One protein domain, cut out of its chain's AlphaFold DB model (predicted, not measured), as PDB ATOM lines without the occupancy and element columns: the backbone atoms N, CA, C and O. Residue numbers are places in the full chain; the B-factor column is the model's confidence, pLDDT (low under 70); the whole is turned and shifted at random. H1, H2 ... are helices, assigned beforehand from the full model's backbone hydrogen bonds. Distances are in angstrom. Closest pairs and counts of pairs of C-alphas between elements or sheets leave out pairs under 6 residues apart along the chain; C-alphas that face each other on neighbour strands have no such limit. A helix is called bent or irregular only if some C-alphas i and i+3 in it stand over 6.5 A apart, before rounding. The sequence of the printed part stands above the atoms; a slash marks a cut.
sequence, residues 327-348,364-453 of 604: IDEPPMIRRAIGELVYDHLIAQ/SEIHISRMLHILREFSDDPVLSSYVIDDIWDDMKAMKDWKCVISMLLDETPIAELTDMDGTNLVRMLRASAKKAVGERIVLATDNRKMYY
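What this domain is: This is residues 327 to 348 and 364 to 453 of the 604 residues of the protein "SCD domain-containing protein" of Aegilops tauschii subsp. strangulata (UniProt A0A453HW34). The long helix H6 is crossed on one side by H2 and H3, which sit between it and H1, while H5 folds back along H6 as a helical hairpin and short H4 packs on H2 and H6. The last printed residues, 438 to 453, form a tail with no named element. The printed part has 112 residues with six named helices, H1 to H6 in order, and no named strand; it is all helix, with mostly crossed packing. It is compact, with a radius of gyration of the C-alphas of 13.9 A, and elongated, spanning 44 by 27 by 25 A.

Where its parts are: H6, residues 420 to 437, is 25.7 A long, from C-alpha 420 at (-0.059, -27.797, 20.872) to C-alpha 437 at (20.208, -43.451, 19.399). H2 is residues 364 to 377, 21.0 A; H3 382 to 392, 15.8 A; H4 397 to 400; H5 402 to 409. H1, residues 331 to 348, 23.8 A, begins at (29.974, -28.088, 17.193) and has a kink of 26 degrees near residue 342; it is neither bent nor irregular, but only just: C-alphas 345 and 348 are 6.1 A apart.

How they stand to each other: H2 and H6 are the hubs, touching four helices each. They touch each other through residues 372 to 376 and 421 to 426 alone, the closest C-alphas being Leu 372 and Asp 422, 6.3 A, at a steep tilt of 69 degrees, only just short of perpendicular, opposite ways. H3 touches H6 at a steep tilt of 56 degrees, the same way; closest C-alphas Ser 386 and Ala 432, 6.6 A. H5 touches H6 at a shallow tilt of 15 degrees, opposite ways; closest C-alphas Leu 409 and Gly 423, 6.4 A. H4 touches H2, closest C-alphas Ser 364 and Ala 398, 4.7 A. H1 touches H3 about perpendicular, at 75 degrees; closest C-alphas Arg 335 and Asp 391, 4.7 A. H1 and H6 are apart. In H3, H5 and H6 every O i to N i+4 pair is within hydrogen-bond range; H1 has 12 of 14, H2 9 of 10, and H4 is too short for one.

The domain as a whole: The farthest C-alphas, Pro 414 and Arg 449, are 44.4 A apart. Residues 349 to 363 are not printed; C-alphas 348 and 364 are 14.4 A apart across this cut. Of the links printed whole, none is long. Mean pLDDT of the printed part is 86.1; residues 348, 414 to 417 and 445 to 451 are under 70.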
ATOM      1  N   ILE A 327      22.981 -22.646  18.704       85.12
ATOM      2  CA  ILE A 327      22.798 -22.776  17.258       85.12
ATOM      3  C   ILE A 327      24.021 -22.285  16.473       85.12
ATOM      4  O   ILE A 327      23.955 -22.140  15.254       85.12
ATOM      5  N   ASP A 328      25.148 -22.074  17.158       87.75
ATOM      6  CA  ASP A 328      26.402 -21.613  16.559       87.75
ATOM      7  C   ASP A 328      26.973 -22.629  15.548       87.75
ATOM      8  O   ASP A 328      26.722 -23.831  15.630       87.75
ATOM      9  N   GLU A 329      27.768 -22.192  14.573       85.31
ATOM     10  CA  GLU A 329      28.320 -23.059  13.526       85.31
ATOM     11  C   GLU A 329      29.270 -24.147  14.087       85.31
ATOM     12  O   GLU A 329      29.107 -25.329  13.732       85.31
ATOM     13  N   PRO A 330      30.234 -23.837  14.986       88.69
ATOM     14  CA  PRO A 330      31.189 -24.813  15.501       88.69
ATOM     15  C   PRO A 330      30.558 -25.783  16.521       88.69
ATOM     16  O   PRO A 330      30.178 -25.375  17.619       88.69
ATOM     17  N   PRO A 331      30.568 -27.112  16.270       87.94
ATOM     18  CA  PRO A 331      29.974 -28.088  17.193       87.94
ATOM     19  C   PRO A 331      30.614 -28.122  18.586       87.94
ATOM     20  O   PRO A 331      30.017 -28.618  19.534       87.94
ATOM     21  N   MET A 332      31.859 -27.656  18.721       90.56
ATOM     22  CA  MET A 332      32.544 -27.617  20.016       90.56
ATOM     23  C   MET A 332      31.966 -26.548  20.947       90.56
ATOM     24  O   MET A 332      31.901 -26.794  22.148       90.56
ATOM     25  N   ILE A 333      31.555 -25.396  20.403       92.81
ATOM     26  CA  ILE A 333      30.919 -24.319  21.172       92.81
ATOM     27  C   ILE A 333      29.528 -24.775  21.591       92.81
ATOM     28  O   ILE A 333      29.226 -24.793  22.783       92.81
ATOM     29  N   ARG A 334      28.744 -25.272  20.629       91.69
ATOM     30  CA  ARG A 334      27.387 -25.744  20.896       91.69
ATOM     31  C   ARG A 334      27.298 -26.838  21.960       91.69
ATOM     32  O   ARG A 334      26.458 -26.768  22.846       91.69
ATOM     33  N   ARG A 335      28.205 -27.821  21.940       91.06
ATOM     34  CA  ARG A 335      28.261 -28.849  22.997       91.06
ATOM     35  C   ARG A 335      28.599 -28.267  24.363       91.06
ATOM     36  O   ARG A 335      27.992 -28.659  25.349       91.06
ATOM     37  N   ALA A 336      29.553 -27.337  24.425       93.12
ATOM     38  CA  ALA A 336      29.938 -26.714  25.687       93.12
ATOM     39  C   ALA A 336      28.776 -25.912  26.293       93.12
ATOM     40  O   ALA A 336      28.547 -25.979  27.499       93.12
ATOM     41  N   ILE A 337      28.023 -25.175  25.467       92.25
ATOM     42  CA  ILE A 337      26.853 -24.436  25.950       92.25
ATOM     43  C   ILE A 337      25.659 -25.359  26.228       92.25
ATOM     44  O   ILE A 337      24.950 -25.130  27.200       92.25
ATOM     45  N   GLY A 338      25.474 -26.434  25.457       90.81
ATOM     46  CA  GLY A 338      24.469 -27.468  25.723       90.81
ATOM     47  C   GLY A 338      24.656 -28.110  27.099       90.81
ATOM     48  O   GLY A 338      23.698 -28.208  27.865       90.81
ATOM     49  N   GLU A 339      25.898 -28.445  27.457       90.12
ATOM     50  CA  GLU A 339      26.257 -28.949  28.789       90.12
ATOM     51  C   GLU A 339      25.936 -27.918  29.890       90.12
ATOM     52  O   GLU A 339      25.345 -28.259  30.915       90.12
ATOM     53  N   LEU A 340      26.274 -26.639  29.674       89.50
ATOM     54  CA  LEU A 340      25.963 -25.554  30.615       89.50
ATOM     55  C   LEU A 340      24.450 -25.391  30.814       89.50
ATOM     56  O   LEU A 340      23.984 -25.292  31.949       89.50
ATOM     57  N   VAL A 341      23.687 -25.377  29.720       87.62
ATOM     58  CA  VAL A 341      22.224 -25.250  29.712       87.62
ATOM     59  C   VAL A 341      21.578 -26.429  30.427       87.62
ATOM     60  O   VAL A 341      20.681 -26.225  31.246       87.62
ATOM     61  N   TYR A 342      22.045 -27.652  30.170       87.00
ATOM     62  CA  TYR A 342      21.571 -28.834  30.882       87.00
ATOM     63  C   TYR A 342      21.798 -28.696  32.384       87.00
ATOM     64  O   TYR A 342      20.852 -28.811  33.164       87.00
ATOM     65  N   ASP A 343      23.029 -28.395  32.791       84.88
ATOM     66  CA  ASP A 343      23.364 -28.302  34.203       84.88
ATOM     67  C   ASP A 343      22.561 -27.218  34.911       84.88
ATOM     68  O   ASP A 343      22.079 -27.456  36.013       84.88
ATOM     69  N   HIS A 344      22.399 -26.050  34.290       82.56
ATOM     70  CA  HIS A 344      21.785 -24.886  34.917       82.56
ATOM     71  C   HIS A 344      20.249 -24.880  34.856       82.56
ATOM     72  O   HIS A 344      19.595 -24.618  35.862       82.56
ATOM     73  N   LEU A 345      19.648 -25.218  33.713       81.06
ATOM     74  CA  LEU A 345      18.194 -25.116  33.529       81.06
ATOM     75  C   LEU A 345      17.463 -26.446  33.709       81.06
ATOM     76  O   LEU A 345      16.294 -26.464  34.097       81.06
ATOM     77  N   ILE A 346      18.125 -27.570  33.421       80.31
ATOM     78  CA  ILE A 346      17.484 -28.890  33.444       80.31
ATOM     79  C   ILE A 346      17.807 -29.624  34.749       80.31
ATOM     80  O   ILE A 346      16.886 -30.149  35.376       80.31
ATOM     81  N   ALA A 347      19.067 -29.620  35.194       79.06
ATOM     82  CA  ALA A 347      19.527 -30.370  36.363       79.06
ATOM     83  C   ALA A 347      19.560 -29.564  37.684       79.06
ATOM     84  O   ALA A 347      19.399 -30.155  38.752       79.06
ATOM     85  N   GLN A 348      19.778 -28.239  37.661       64.62
ATOM     86  CA  GLN A 348      20.098 -27.449  38.872       64.62
ATOM     87  C   GLN A 348      18.930 -27.098  39.803       64.62
ATOM     88  O   GLN A 348      19.189 -26.725  40.949       64.62
ATOM     89  N   SER A 364      11.854 -38.596  34.697       87.75
ATOM     90  CA  SER A 364      12.213 -38.178  33.330       87.75
ATOM     91  C   SER A 364      11.260 -37.100  32.784       87.75
ATOM     92  O   SER A 364      11.679 -36.221  32.037       87.75
ATOM     93  N   GLU A 365       9.998 -37.135  33.218       87.69
ATOM     94  CA  GLU A 365       8.932 -36.176  32.924       87.69
ATOM     95  C   GLU A 365       9.287 -34.724  33.294       87.69
ATOM     96  O   GLU A 365       9.024 -33.811  32.508       87.69
ATOM     97  N   ILE A 366       9.930 -34.492  34.442       87.62
ATOM     98  CA  ILE A 366      10.340 -33.151  34.886       87.62
ATOM     99  C   ILE A 366      11.435 -32.608  33.964       87.62
ATOM    100  O   ILE A 366      11.346 -31.473  33.491       87.62
ATOM    101  N   HIS A 367      12.455 -33.418  33.668       89.19
ATOM    102  CA  HIS A 367      13.552 -33.010  32.781       89.19
ATOM    103  C   HIS A 367      13.053 -32.763  31.361       89.19
ATOM    104  O   HIS A 367      13.452 -31.784  30.735       89.19
ATOM    105  N   ILE A 368      12.144 -33.609  30.867       91.00
ATOM    106  CA  ILE A 368      11.490 -33.414  29.570       91.00
ATOM    107  C   ILE A 368      10.689 -32.109  29.561       91.00
ATOM    108  O   ILE A 368      10.808 -31.341  28.614       91.00
ATOM    109  N   SER A 369       9.933 -31.808  30.618       89.31
ATOM    110  CA  SER A 369       9.160 -30.560  30.707       89.31
ATOM    111  C   SER A 369      10.057 -29.315  30.703       89.31
ATOM    112  O   SER A 369       9.761 -28.344  30.007       89.31
ATOM    113  N   ARG A 370      11.194 -29.351  31.414       88.69
ATOM    114  CA  ARG A 370      12.203 -28.273  31.389       88.69
ATOM    115  C   ARG A 370      12.843 -28.130  30.003       88.69
ATOM    116  O   ARG A 370      12.978 -27.020  29.500       88.69
ATOM    117  N   MET A 371      13.161 -29.243  29.343       90.50
ATOM    118  CA  MET A 371      13.668 -29.239  27.967       90.50
ATOM    119  C   MET A 371      12.654 -28.654  26.978       90.50
ATOM    120  O   MET A 371      13.027 -27.899  26.084       90.50
ATOM    121  N   LEU A 372      11.364 -28.959  27.142       90.12
ATOM    122  CA  LEU A 372      10.312 -28.379  26.308       90.12
ATOM    123  C   LEU A 372      10.276 -26.858  26.437       90.12
ATOM    124  O   LEU A 372      10.148 -26.201  25.411       90.12
ATOM    125  N   HIS A 373      10.470 -26.302  27.638       87.81
ATOM    126  CA  HIS A 373      10.581 -24.853  27.828       87.81
ATOM    127  C   HIS A 373      11.694 -24.241  26.966       87.81
ATOM    128  O   HIS A 373      11.457 -23.240  26.303       87.81
ATOM    129  N   ILE A 374      12.871 -24.871  26.906       87.00
ATOM    130  CA  ILE A 374      13.983 -24.416  26.051       87.00
ATOM    131  C   ILE A 374      13.604 -24.526  24.567       87.00
ATOM    132  O   ILE A 374      13.818 -23.601  23.793       87.00
ATOM    133  N   LEU A 375      12.991 -25.640  24.155       89.31
ATOM    134  CA  LEU A 375      12.590 -25.859  22.761       89.31
ATOM    135  C   LEU A 375      11.481 -24.908  22.273       89.31
ATOM    136  O   LEU A 375      11.281 -24.797  21.062       89.31
ATOM    137  N   ARG A 376      10.743 -24.232  23.165       89.19
ATOM    138  CA  ARG A 376       9.737 -23.224  22.776       89.19
ATOM    139  C   ARG A 376      10.376 -22.020  22.089       89.19
ATOM    140  O   ARG A 376       9.836 -21.576  21.078       89.19
ATOM    141  N   GLU A 377      11.547 -21.589  22.558       84.12
ATOM    142  CA  GLU A 377      12.311 -20.468  21.985       84.12
ATOM    143  C   GLU A 377      12.763 -20.741  20.538       84.12
ATOM    144  O   GLU A 377      12.946 -19.823  19.748       84.12
ATOM    145  N   PHE A 378      12.877 -22.019  20.154       83.25
ATOM    146  CA  PHE A 378      13.322 -22.461  18.826       83.25
ATOM    147  C   PHE A 378      12.211 -23.153  18.019       83.25
ATOM    148  O   PHE A 378      12.486 -23.918  17.088       83.25
ATOM    149  N   SER A 379      10.947 -22.950  18.395       81.81
ATOM    150  CA  SER A 379       9.814 -23.702  17.839       81.81
ATOM    151  C   SER A 379       9.522 -23.380  16.366       81.81
ATOM    152  O   SER A 379       9.060 -24.271  15.632       81.81
ATOM    153  N   ASP A 380       9.871 -22.171  15.919       82.69
ATOM    154  CA  ASP A 380       9.680 -21.687  14.547       82.69
ATOM    155  C   ASP A 380      10.553 -22.419  13.513       82.69
ATOM    156  O   ASP A 380      10.143 -22.570  12.360       82.69
ATOM    157  N   ASP A 381      11.715 -22.945  13.919       83.19
ATOM    158  CA  ASP A 381      12.630 -23.670  13.034       83.19
ATOM    159  C   ASP A 381      12.944 -25.092  13.563       83.19
ATOM    160  O   ASP A 381      13.705 -25.273  14.523       83.19
ATOM    161  N   PRO A 382      12.413 -26.151  12.910       83.25
ATOM    162  CA  PRO A 382      12.703 -27.542  13.265       83.25
ATOM    163  C   PRO A 382      14.194 -27.907  13.223       83.25
ATOM    164  O   PRO A 382      14.610 -28.871  13.880       83.25
ATOM    165  N   VAL A 383      14.992 -27.188  12.429       85.69
ATOM    166  CA  VAL A 383      16.439 -27.388  12.342       85.69
ATOM    167  C   VAL A 383      17.077 -26.968  13.657       85.69
ATOM    168  O   VAL A 383      17.747 -27.797  14.263       85.69
ATOM    169  N   LEU A 384      16.789 -25.766  14.163       85.25
ATOM    170  CA  LEU A 384      17.350 -25.262  15.425       85.25
ATOM    171  C   LEU A 384      17.002 -26.173  16.609       85.25
ATOM    172  O   LEU A 384      17.880 -26.536  17.388       85.25
ATOM    173  N   SER A 385      15.762 -26.671  16.669       87.06
ATOM    174  CA  SER A 385      15.367 -27.685  17.661       87.06
ATOM    175  C   SER A 385      16.268 -28.933  17.618       87.06
ATOM    176  O   SER A 385      16.616 -29.498  18.654       87.06
ATOM    177  N   SER A 386      16.660 -29.377  16.419       89.44
ATOM    178  CA  SER A 386      17.519 -30.556  16.237       89.44
ATOM    179  C   SER A 386      18.958 -30.313  16.697       89.44
ATOM    180  O   SER A 386      19.585 -31.254  17.173       89.44
ATOM    181  N   TYR A 387      19.460 -29.078  16.580       88.75
ATOM    182  CA  TYR A 387      20.760 -28.672  17.122       88.75
ATOM    183  C   TYR A 387      20.753 -28.761  18.651       88.75
ATOM    184  O   TYR A 387      21.510 -29.552  19.204       88.75
ATOM    185  N   VAL A 388      19.788 -28.117  19.316       88.94
ATOM    186  CA  VAL A 388      19.648 -28.159  20.785       88.94
ATOM    187  C   VAL A 388      19.563 -29.603  21.311       88.94
ATOM    188  O   VAL A 388      20.228 -29.965  22.282       88.94
ATOM    189  N   ILE A 389      18.781 -30.464  20.649       90.81
ATOM    190  CA  ILE A 389      18.681 -31.889  21.010       90.81
ATOM    191  C   ILE A 389      20.015 -32.621  20.796       90.81
ATOM    192  O   ILE A 389      20.370 -33.492  21.591       90.81
ATOM    193  N   ASP A 390      20.747 -32.311  19.720       90.69
ATOM    194  CA  ASP A 390      22.061 -32.898  19.458       90.69
ATOM    195  C   ASP A 390      23.060 -32.522  20.551       90.69
ATOM    196  O   ASP A 390      23.759 -33.402  21.058       90.69
ATOM    197  N   ASP A 391      23.079 -31.257  20.947       88.00
ATOM    198  CA  ASP A 391      24.078 -30.716  21.860       88.00
ATOM    199  C   ASP A 391      23.869 -31.173  23.313       88.00
ATOM    200  O   ASP A 391      24.851 -31.383  24.017       88.00
ATOM    201  N   ILE A 392      22.624 -31.431  23.735       89.38
ATOM    202  CA  ILE A 392      22.279 -31.873  25.106       89.38
ATOM    203  C   ILE A 392      22.182 -33.416  25.226       89.38
ATOM    204  O   ILE A 392      22.024 -33.985  26.310       89.38
ATOM    205  N   TRP A 393      22.261 -34.142  24.106       90.75
ATOM    206  CA  TRP A 393      22.010 -35.591  24.028       90.75
ATOM    207  C   TRP A 393      22.817 -36.456  25.003       90.75
ATOM    208  O   TRP A 393      22.314 -37.469  25.513       90.75
ATOM    209  N   ASP A 394      24.095 -36.122  25.171       87.69
ATOM    210  CA  ASP A 394      25.013 -36.937  25.960       87.69
ATOM    211  C   ASP A 394      24.736 -36.785  27.466       87.69
ATOM    212  O   ASP A 394      24.860 -37.770  28.200       87.69
ATOM    213  N   ASP A 395      24.230 -35.624  27.889       87.00
ATOM    214  CA  ASP A 395      23.980 -35.283  29.292       87.00
ATOM    215  C   ASP A 395      22.559 -35.655  29.755       87.00
ATOM    216  O   ASP A 395      22.367 -36.263  30.814       87.00
ATOM    217  N   MET A 396      21.531 -35.394  28.940       89.44
ATOM    218  CA  MET A 396      20.135 -35.600  29.343       89.44
ATOM    219  C   MET A 396      19.640 -37.028  29.071       89.44
ATOM    220  O   MET A 396      18.991 -37.329  28.064       89.44
ATOM    221  N   LYS A 397      19.857 -37.924  30.041       90.62
ATOM    222  CA  LYS A 397      19.354 -39.315  30.005       90.62
ATOM    223  C   LYS A 397      17.840 -39.421  29.795       90.62
ATOM    224  O   LYS A 397      17.399 -40.360  29.137       90.62
ATOM    225  N   ALA A 398      17.061 -38.460  30.294       91.62
ATOM    226  CA  ALA A 398      15.607 -38.425  30.137       91.62
ATOM    227  C   ALA A 398      15.154 -38.416  28.661       91.62
ATOM    228  O   ALA A 398      14.103 -38.964  28.347       91.62
ATOM    229  N   MET A 399      15.972 -37.910  27.723       91.50
ATOM    230  CA  MET A 399      15.665 -37.983  26.282       91.50
ATOM    231  C   MET A 399      15.651 -39.413  25.722       91.50
ATOM    232  O   MET A 399      15.092 -39.651  24.649       91.50
ATOM    233  N   LYS A 400      16.276 -40.363  26.430       92.69
ATOM    234  CA  LYS A 400      16.302 -41.795  26.093       92.69
ATOM    235  C   LYS A 400      15.151 -42.560  26.757       92.69
ATOM    236  O   LYS A 400      14.930 -43.723  26.432       92.69
ATOM    237  N   ASP A 401      14.384 -41.925  27.649       94.44
ATOM    238  CA  ASP A 401      13.183 -42.509  28.246       94.44
ATOM    239  C   ASP A 401      11.975 -42.341  27.314       94.44
ATOM    240  O   ASP A 401      11.034 -41.581  27.556       94.44
ATOM    241  N   TRP A 402      12.001 -43.075  26.198       95.50
ATOM    242  CA  TRP A 402      10.940 -43.009  25.194       95.50
ATOM    243  C   TRP A 402       9.573 -43.413  25.741       95.50
ATOM    244  O   TRP A 402       8.562 -42.943  25.233       95.50
ATOM    245  N   LYS A 403       9.516 -44.261  26.777       93.81
ATOM    246  CA  LYS A 403       8.243 -44.621  27.414       93.81
ATOM    247  C   LYS A 403       7.613 -43.401  28.071       93.81
ATOM    248  O   LYS A 403       6.436 -43.157  27.836       93.81
ATOM    249  N   CYS A 404       8.396 -42.631  28.827       93.12
ATOM    250  CA  CYS A 404       7.938 -41.379  29.419       93.12
ATOM    251  C   CYS A 404       7.473 -40.387  28.340       93.12
ATOM    252  O   CYS A 404       6.335 -39.926  28.389       93.12
ATOM    253  N   VAL A 405       8.287 -40.164  27.299       94.06
ATOM    254  CA  VAL A 405       7.941 -39.275  26.170       94.06
ATOM    255  C   VAL A 405       6.623 -39.685  25.493       94.06
ATOM    256  O   VAL A 405       5.777 -38.839  25.210       94.06
ATOM    257  N   ILE A 406       6.420 -40.984  25.241       94.75
ATOM    258  CA  ILE A 406       5.193 -41.512  24.622       94.75
ATOM    259  C   ILE A 406       3.984 -41.351  25.552       94.75
ATOM    260  O   ILE A 406       2.909 -40.997  25.071       94.75
ATOM    261  N   SER A 407       4.139 -41.594  26.856       93.19
ATOM    262  CA  SER A 407       3.065 -41.400  27.837       93.19
ATOM    263  C   SER A 407       2.632 -39.938  27.925       93.19
ATOM    264  O   SER A 407       1.432 -39.668  27.905       93.19
ATOM    265  N   MET A 408       3.589 -39.004  27.930       92.44
ATOM    266  CA  MET A 408       3.310 -37.566  27.874       92.44
ATOM    267  C   MET A 408       2.561 -37.199  26.584       92.44
ATOM    268  O   MET A 408       1.526 -36.547  26.634       92.44
ATOM    269  N   LEU A 409       3.004 -37.699  25.422       93.25
ATOM    270  CA  LEU A 409       2.310 -37.483  24.144       93.25
ATOM    271  C   LEU A 409       0.890 -38.061  24.099       93.25
ATOM    272  O   LEU A 409       0.119 -37.665  23.222       93.25
ATOM    273  N   LEU A 410       0.549 -39.003  24.976       92.88
ATOM    274  CA  LEU A 410      -0.766 -39.636  25.074       92.88
ATOM    275  C   LEU A 410      -1.615 -39.079  26.232       92.88
ATOM    276  O   LEU A 410      -2.686 -39.621  26.482       92.88
ATOM    277  N   ASP A 411      -1.179 -37.983  26.864       87.06
ATOM    278  CA  ASP A 411      -1.831 -37.309  28.002       87.06
ATOM    279  C   ASP A 411      -2.062 -38.232  29.214       87.06
ATOM    280  O   ASP A 411      -3.022 -38.078  29.966       87.06
ATOM    281  N   GLU A 412      -1.192 -39.224  29.418       84.00
ATOM    282  CA  GLU A 412      -1.293 -40.165  30.547       84.00
ATOM    283  C   GLU A 412      -0.570 -39.673  31.810       84.00
ATOM    284  O   GLU A 412      -0.497 -40.396  32.805       84.00
ATOM    285  N   THR A 413       0.000 -38.470  31.767       72.88
ATOM    286  CA  THR A 413       0.870 -37.933  32.813       72.88
ATOM    287  C   THR A 413       0.235 -36.743  33.546       72.88
ATOM    288  O   THR A 413      -0.438 -35.938  32.903       72.88
ATOM    289  N   PRO A 414       0.432 -36.590  34.872       60.94
ATOM    290  CA  PRO A 414      -0.337 -35.640  35.676       60.94
ATOM    291  C   PRO A 414       0.211 -34.201  35.730       60.94
ATOM    292  O   PRO A 414      -0.481 -33.342  36.274       60.94
ATOM    293  N   ILE A 415       1.433 -33.914  35.254       59.25
ATOM    294  CA  ILE A 415       2.157 -32.693  35.671       59.25
ATOM    295  C   ILE A 415       1.830 -31.428  34.844       59.25
ATOM    296  O   ILE A 415       2.018 -30.332  35.365       59.25
ATOM    297  N   ALA A 416       1.263 -31.517  33.634       57.91
ATOM    298  CA  ALA A 416       0.679 -30.362  32.925       57.91
ATOM    299  C   ALA A 416      -0.071 -30.776  31.647       57.91
ATOM    300  O   ALA A 416       0.347 -31.701  30.952       57.91
ATOM    301  N   GLU A 417      -1.127 -30.037  31.288       68.19
ATOM    302  CA  GLU A 417      -1.683 -30.072  29.930       68.19
ATOM    303  C   GLU A 417      -0.631 -29.537  28.946       68.19
ATOM    304  O   GLU A 417      -0.220 -28.377  29.020       68.19
ATOM    305  N   LEU A 418      -0.165 -30.394  28.036       82.12
ATOM    306  CA  LEU A 418       0.765 -29.991  26.985       82.12
ATOM    307  C   LEU A 418       0.063 -29.029  26.023       82.12
ATOM    308  O   LEU A 418      -1.019 -29.324  25.512       82.12
ATOM    309  N   THR A 419       0.702 -27.900  25.720       88.62
ATOM    310  CA  THR A 419       0.229 -27.034  24.634       88.62
ATOM    311  C   THR A 419       0.422 -27.724  23.278       88.62
ATOM    312  O   THR A 419       1.220 -28.655  23.139       88.62
ATOM    313  N   ASP A 420      -0.257 -27.254  22.227       90.12
ATOM    314  CA  ASP A 420      -0.059 -27.797  20.872       90.12
ATOM    315  C   ASP A 420       1.406 -27.675  20.392       90.12
ATOM    316  O   ASP A 420       1.959 -28.577  19.746       90.12
ATOM    317  N   MET A 421       2.062 -26.579  20.786       90.50
ATOM    318  CA  MET A 421       3.483 -26.343  20.554       90.50
ATOM    319  C   MET A 421       4.350 -27.360  21.307       90.50
ATOM    320  O   MET A 421       5.249 -27.951  20.706       90.50
ATOM    321  N   ASP A 422       4.045 -27.638  22.578       91.25
ATOM    322  CA  ASP A 422       4.754 -28.663  23.354       91.25
ATOM    323  C   ASP A 422       4.599 -30.044  22.731       91.25
ATOM    324  O   ASP A 422       5.584 -30.762  22.589       91.25
ATOM    325  N   GLY A 423       3.393 -30.400  22.280       92.31
ATOM    326  CA  GLY A 423       3.159 -31.644  21.550       92.31
ATOM    327  C   GLY A 423       4.018 -31.736  20.287       92.31
ATOM    328  O   GLY A 423       4.584 -32.788  19.987       92.31
ATOM    329  N   THR A 424       4.184 -30.624  19.565       93.44
ATOM    330  CA  THR A 424       5.037 -30.561  18.366       93.44
ATOM    331  C   THR A 424       6.510 -30.764  18.723       93.44
ATOM    332  O   THR A 424       7.183 -31.599  18.114       93.44
ATOM    333  N   ASN A 425       7.005 -30.055  19.738       93.75
ATOM    334  CA  ASN A 425       8.386 -30.166  20.210       93.75
ATOM    335  C   ASN A 425       8.692 -31.548  20.793       93.75
ATOM    336  O   ASN A 425       9.759 -32.103  20.539       93.75
ATOM    337  N   LEU A 426       7.734 -32.162  21.485       94.31
ATOM    338  CA  LEU A 426       7.873 -33.496  22.054       94.31
ATOM    339  C   LEU A 426       7.925 -34.580  20.966       94.31
ATOM    340  O   LEU A 426       8.744 -35.495  21.051       94.31
ATOM    341  N   VAL A 427       7.134 -34.448  19.892       95.12
ATOM    342  CA  VAL A 427       7.240 -35.312  18.701       95.12
ATOM    343  C   VAL A 427       8.592 -35.131  17.998       95.12
ATOM    344  O   VAL A 427       9.229 -36.121  17.624       95.12
ATOM    345  N   ARG A 428       9.062 -33.884  17.834       93.25
ATOM    346  CA  ARG A 428      10.391 -33.592  17.264       93.25
ATOM    347  C   ARG A 428      11.497 -34.231  18.104       93.25
ATOM    348  O   ARG A 428      12.358 -34.911  17.543       93.25
ATOM    349  N   MET A 429      11.426 -34.090  19.428       94.44
ATOM    350  CA  MET A 429      12.377 -34.675  20.369       94.44
ATOM    351  C   MET A 429      12.356 -36.202  20.334       94.44
ATOM    352  O   MET A 429      13.422 -36.800  20.226       94.44
ATOM    353  N   LEU A 430      11.178 -36.839  20.337       95.75
ATOM    354  CA  LEU A 430      11.037 -38.295  20.200       95.75
ATOM    355  C   LEU A 430      11.723 -38.815  18.931       95.75
ATOM    356  O   LEU A 430      12.456 -39.803  18.969       95.75
ATOM    357  N   ARG A 431      11.495 -38.145  17.796       94.81
ATOM    358  CA  ARG A 431      12.092 -38.539  16.515       94.81
ATOM    359  C   ARG A 431      13.600 -38.320  16.495       94.81
ATOM    360  O   ARG A 431      14.330 -39.198  16.043       94.81
ATOM    361  N   ALA A 432      14.068 -37.162  16.951       94.19
ATOM    362  CA  ALA A 432      15.487 -36.831  16.963       94.19
ATOM    363  C   ALA A 432      16.273 -37.745  17.918       94.19
ATOM    364  O   ALA A 432      17.299 -38.298  17.522       94.19
ATOM    365  N   SER A 433      15.754 -37.989  19.127       94.62
ATOM    366  CA  SER A 433      16.374 -38.896  20.099       94.62
ATOM    367  C   SER A 433      16.451 -40.325  19.568       94.62
ATOM    368  O   SER A 433      17.501 -40.960  19.659       94.62
ATOM    369  N   ALA A 434      15.381 -40.820  18.940       94.88
ATOM    370  CA  ALA A 434      15.361 -42.150  18.344       94.88
ATOM    371  C   ALA A 434      16.363 -42.284  17.187       94.88
ATOM    372  O   ALA A 434      17.122 -43.251  17.147       94.88
ATOM    373  N   LYS A 435      16.422 -41.297  16.280       93.94
ATOM    374  CA  LYS A 435      17.409 -41.259  15.187       93.94
ATOM    375  C   LYS A 435      18.837 -41.276  15.714       93.94
ATOM    376  O   LYS A 435      19.639 -42.116  15.303       93.94
ATOM    377  N   LYS A 436      19.142 -40.389  16.661       91.94
ATOM    378  CA  LYS A 436      20.480 -40.283  17.241       91.94
ATOM    379  C   LYS A 436      20.888 -41.566  17.967       91.94
ATOM    380  O   LYS A 436      22.015 -42.029  17.801       91.94
ATOM    381  N   ALA A 437      19.962 -42.198  18.688       93.00
ATOM    382  CA  ALA A 437      20.208 -43.451  19.399       93.00
ATOM    383  C   ALA A 437      20.527 -44.640  18.482       93.00
ATOM    384  O   ALA A 437      21.270 -45.531  18.887       93.00
ATOM    385  N   VAL A 438      20.014 -44.652  17.247       92.25
ATOM    386  CA  VAL A 438      20.352 -45.679  16.242       92.25
ATOM    387  C   VAL A 438      21.529 -45.281  15.340       92.25
ATOM    388  O   VAL A 438      21.867 -46.006  14.405       92.25
ATOM    389  N   GLY A 439      22.188 -44.153  15.629       88.19
ATOM    390  CA  GLY A 439      23.378 -43.684  14.918       88.19
ATOM    391  C   GLY A 439      23.083 -42.877  13.651       88.19
ATOM    392  O   GLY A 439      24.000 -42.607  12.874       88.19
ATOM    393  N   GLU A 440      21.829 -42.478  13.424       89.44
ATOM    394  CA  GLU A 440      21.497 -41.508  12.381       89.44
ATOM    395  C   GLU A 440      21.886 -40.092  12.817       89.44
ATOM    396  O   GLU A 440      21.778 -39.716  13.985       89.44
ATOM    397  N   ARG A 441      22.328 -39.277  11.857       84.62
ATOM    398  CA  ARG A 441      22.637 -37.865  12.105       84.62
ATOM    399  C   ARG A 441      21.352 -37.047  12.120       84.62
ATOM    400  O   ARG A 441      20.537 -37.171  11.207       84.62
ATOM    401  N   ILE A 442      21.215 -36.189  13.126       87.50
ATOM    402  CA  ILE A 442      20.089 -35.254  13.255       87.50
ATOM    403  C   ILE A 442      20.457 -33.816  12.867       87.50
ATOM    404  O   ILE A 442      19.577 -33.049  12.496       87.50
ATOM    405  N   VAL A 443      21.752 -33.491  12.860       85.38
ATOM    406  CA  VAL A 443      22.307 -32.195  12.453       85.38
ATOM    407  C   VAL A 443      23.213 -32.373  11.231       85.38
ATOM    408  O   VAL A 443      23.841 -33.424  11.045       85.38
ATOM    409  N   LEU A 444      23.277 -31.348  10.376       72.75
ATOM    410  CA  LEU A 444      24.194 -31.305   9.239       72.75
ATOM    411  C   LEU A 444      25.640 -31.272   9.748       72.75
ATOM    412  O   LEU A 444      26.043 -30.377  10.484       72.75
ATOM    413  N   ALA A 445      26.433 -32.267   9.358       63.69
ATOM    414  CA  ALA A 445      27.848 -32.296   9.692       63.69
ATOM    415  C   ALA A 445      28.647 -31.513   8.646       63.69
ATOM    416  O   ALA A 445      28.444 -31.697   7.448       63.69
ATOM    417  N   THR A 446      29.633 -30.738   9.094       58.50
ATOM    418  CA  THR A 446      30.649 -30.125   8.222       58.50
ATOM    419  C   THR A 446      31.504 -31.183   7.507       58.50
ATOM    420  O   THR A 446      32.070 -30.916   6.451       58.50
ATOM    421  N   ASP A 447      31.570 -32.407   8.053       57.00
ATOM    422  CA  ASP A 447      32.258 -33.554   7.457       57.00
ATOM    423  C   ASP A 447      31.269 -34.674   7.065       57.00
ATOM    424  O   ASP A 447      30.665 -35.354   7.905       57.00
ATOM    425  N   ASN A 448      31.131 -34.906   5.757       59.34
ATOM    426  CA  ASN A 448      30.273 -35.942   5.171       59.34
ATOM    427  C   ASN A 448      30.867 -37.363   5.243       59.34
ATOM    428  O   ASN A 448      30.288 -38.304   4.693       59.34
ATOM    429  N   ARG A 449      32.011 -37.569   5.910       67.62
ATOM    430  CA  ARG A 449      32.586 -38.912   6.090       67.62
ATOM    431  C   ARG A 449      31.637 -39.833   6.851       67.62
ATOM    432  O   ARG A 449      31.078 -39.459   7.881       67.62
ATOM    433  N   LYS A 450      31.499 -41.073   6.368       65.50
ATOM    434  CA  LYS A 450      30.765 -42.136   7.070       65.50
ATOM    435  C   LYS A 450      31.398 -42.380   8.440       65.50
ATOM    436  O   LYS A 450      32.604 -42.594   8.537       65.50
ATOM    437  N   MET A 451      30.573 -42.368   9.483       68.94
ATOM    438  CA  MET A 451      31.013 -42.619  10.852       68.94
ATOM    439  C   MET A 451      31.313 -44.113  11.020       68.94
ATOM    440  O   MET A 451      30.470 -44.957  10.712       68.94
ATOM    441  N   TYR A 452      32.530 -44.449  11.449       77.50
ATOM    442  CA  TYR A 452      32.928 -45.836  11.682       77.50
ATOM    443  C   TYR A 452      32.726 -46.191  13.155       77.50
ATOM    444  O   TYR A 452      33.413 -45.656  14.022       77.50
ATOM    445  N   TYR A 453      31.793 -47.104  13.423       83.75
ATOM    446  CA  TYR A 453      31.514 -47.595  14.771       83.75
ATOM    447  C   TYR A 453      32.310 -48.862  15.072       83.75
ATOM    448  O   TYR A 453      32.353 -49.797  14.261       83.75
TER     449      TYR A 453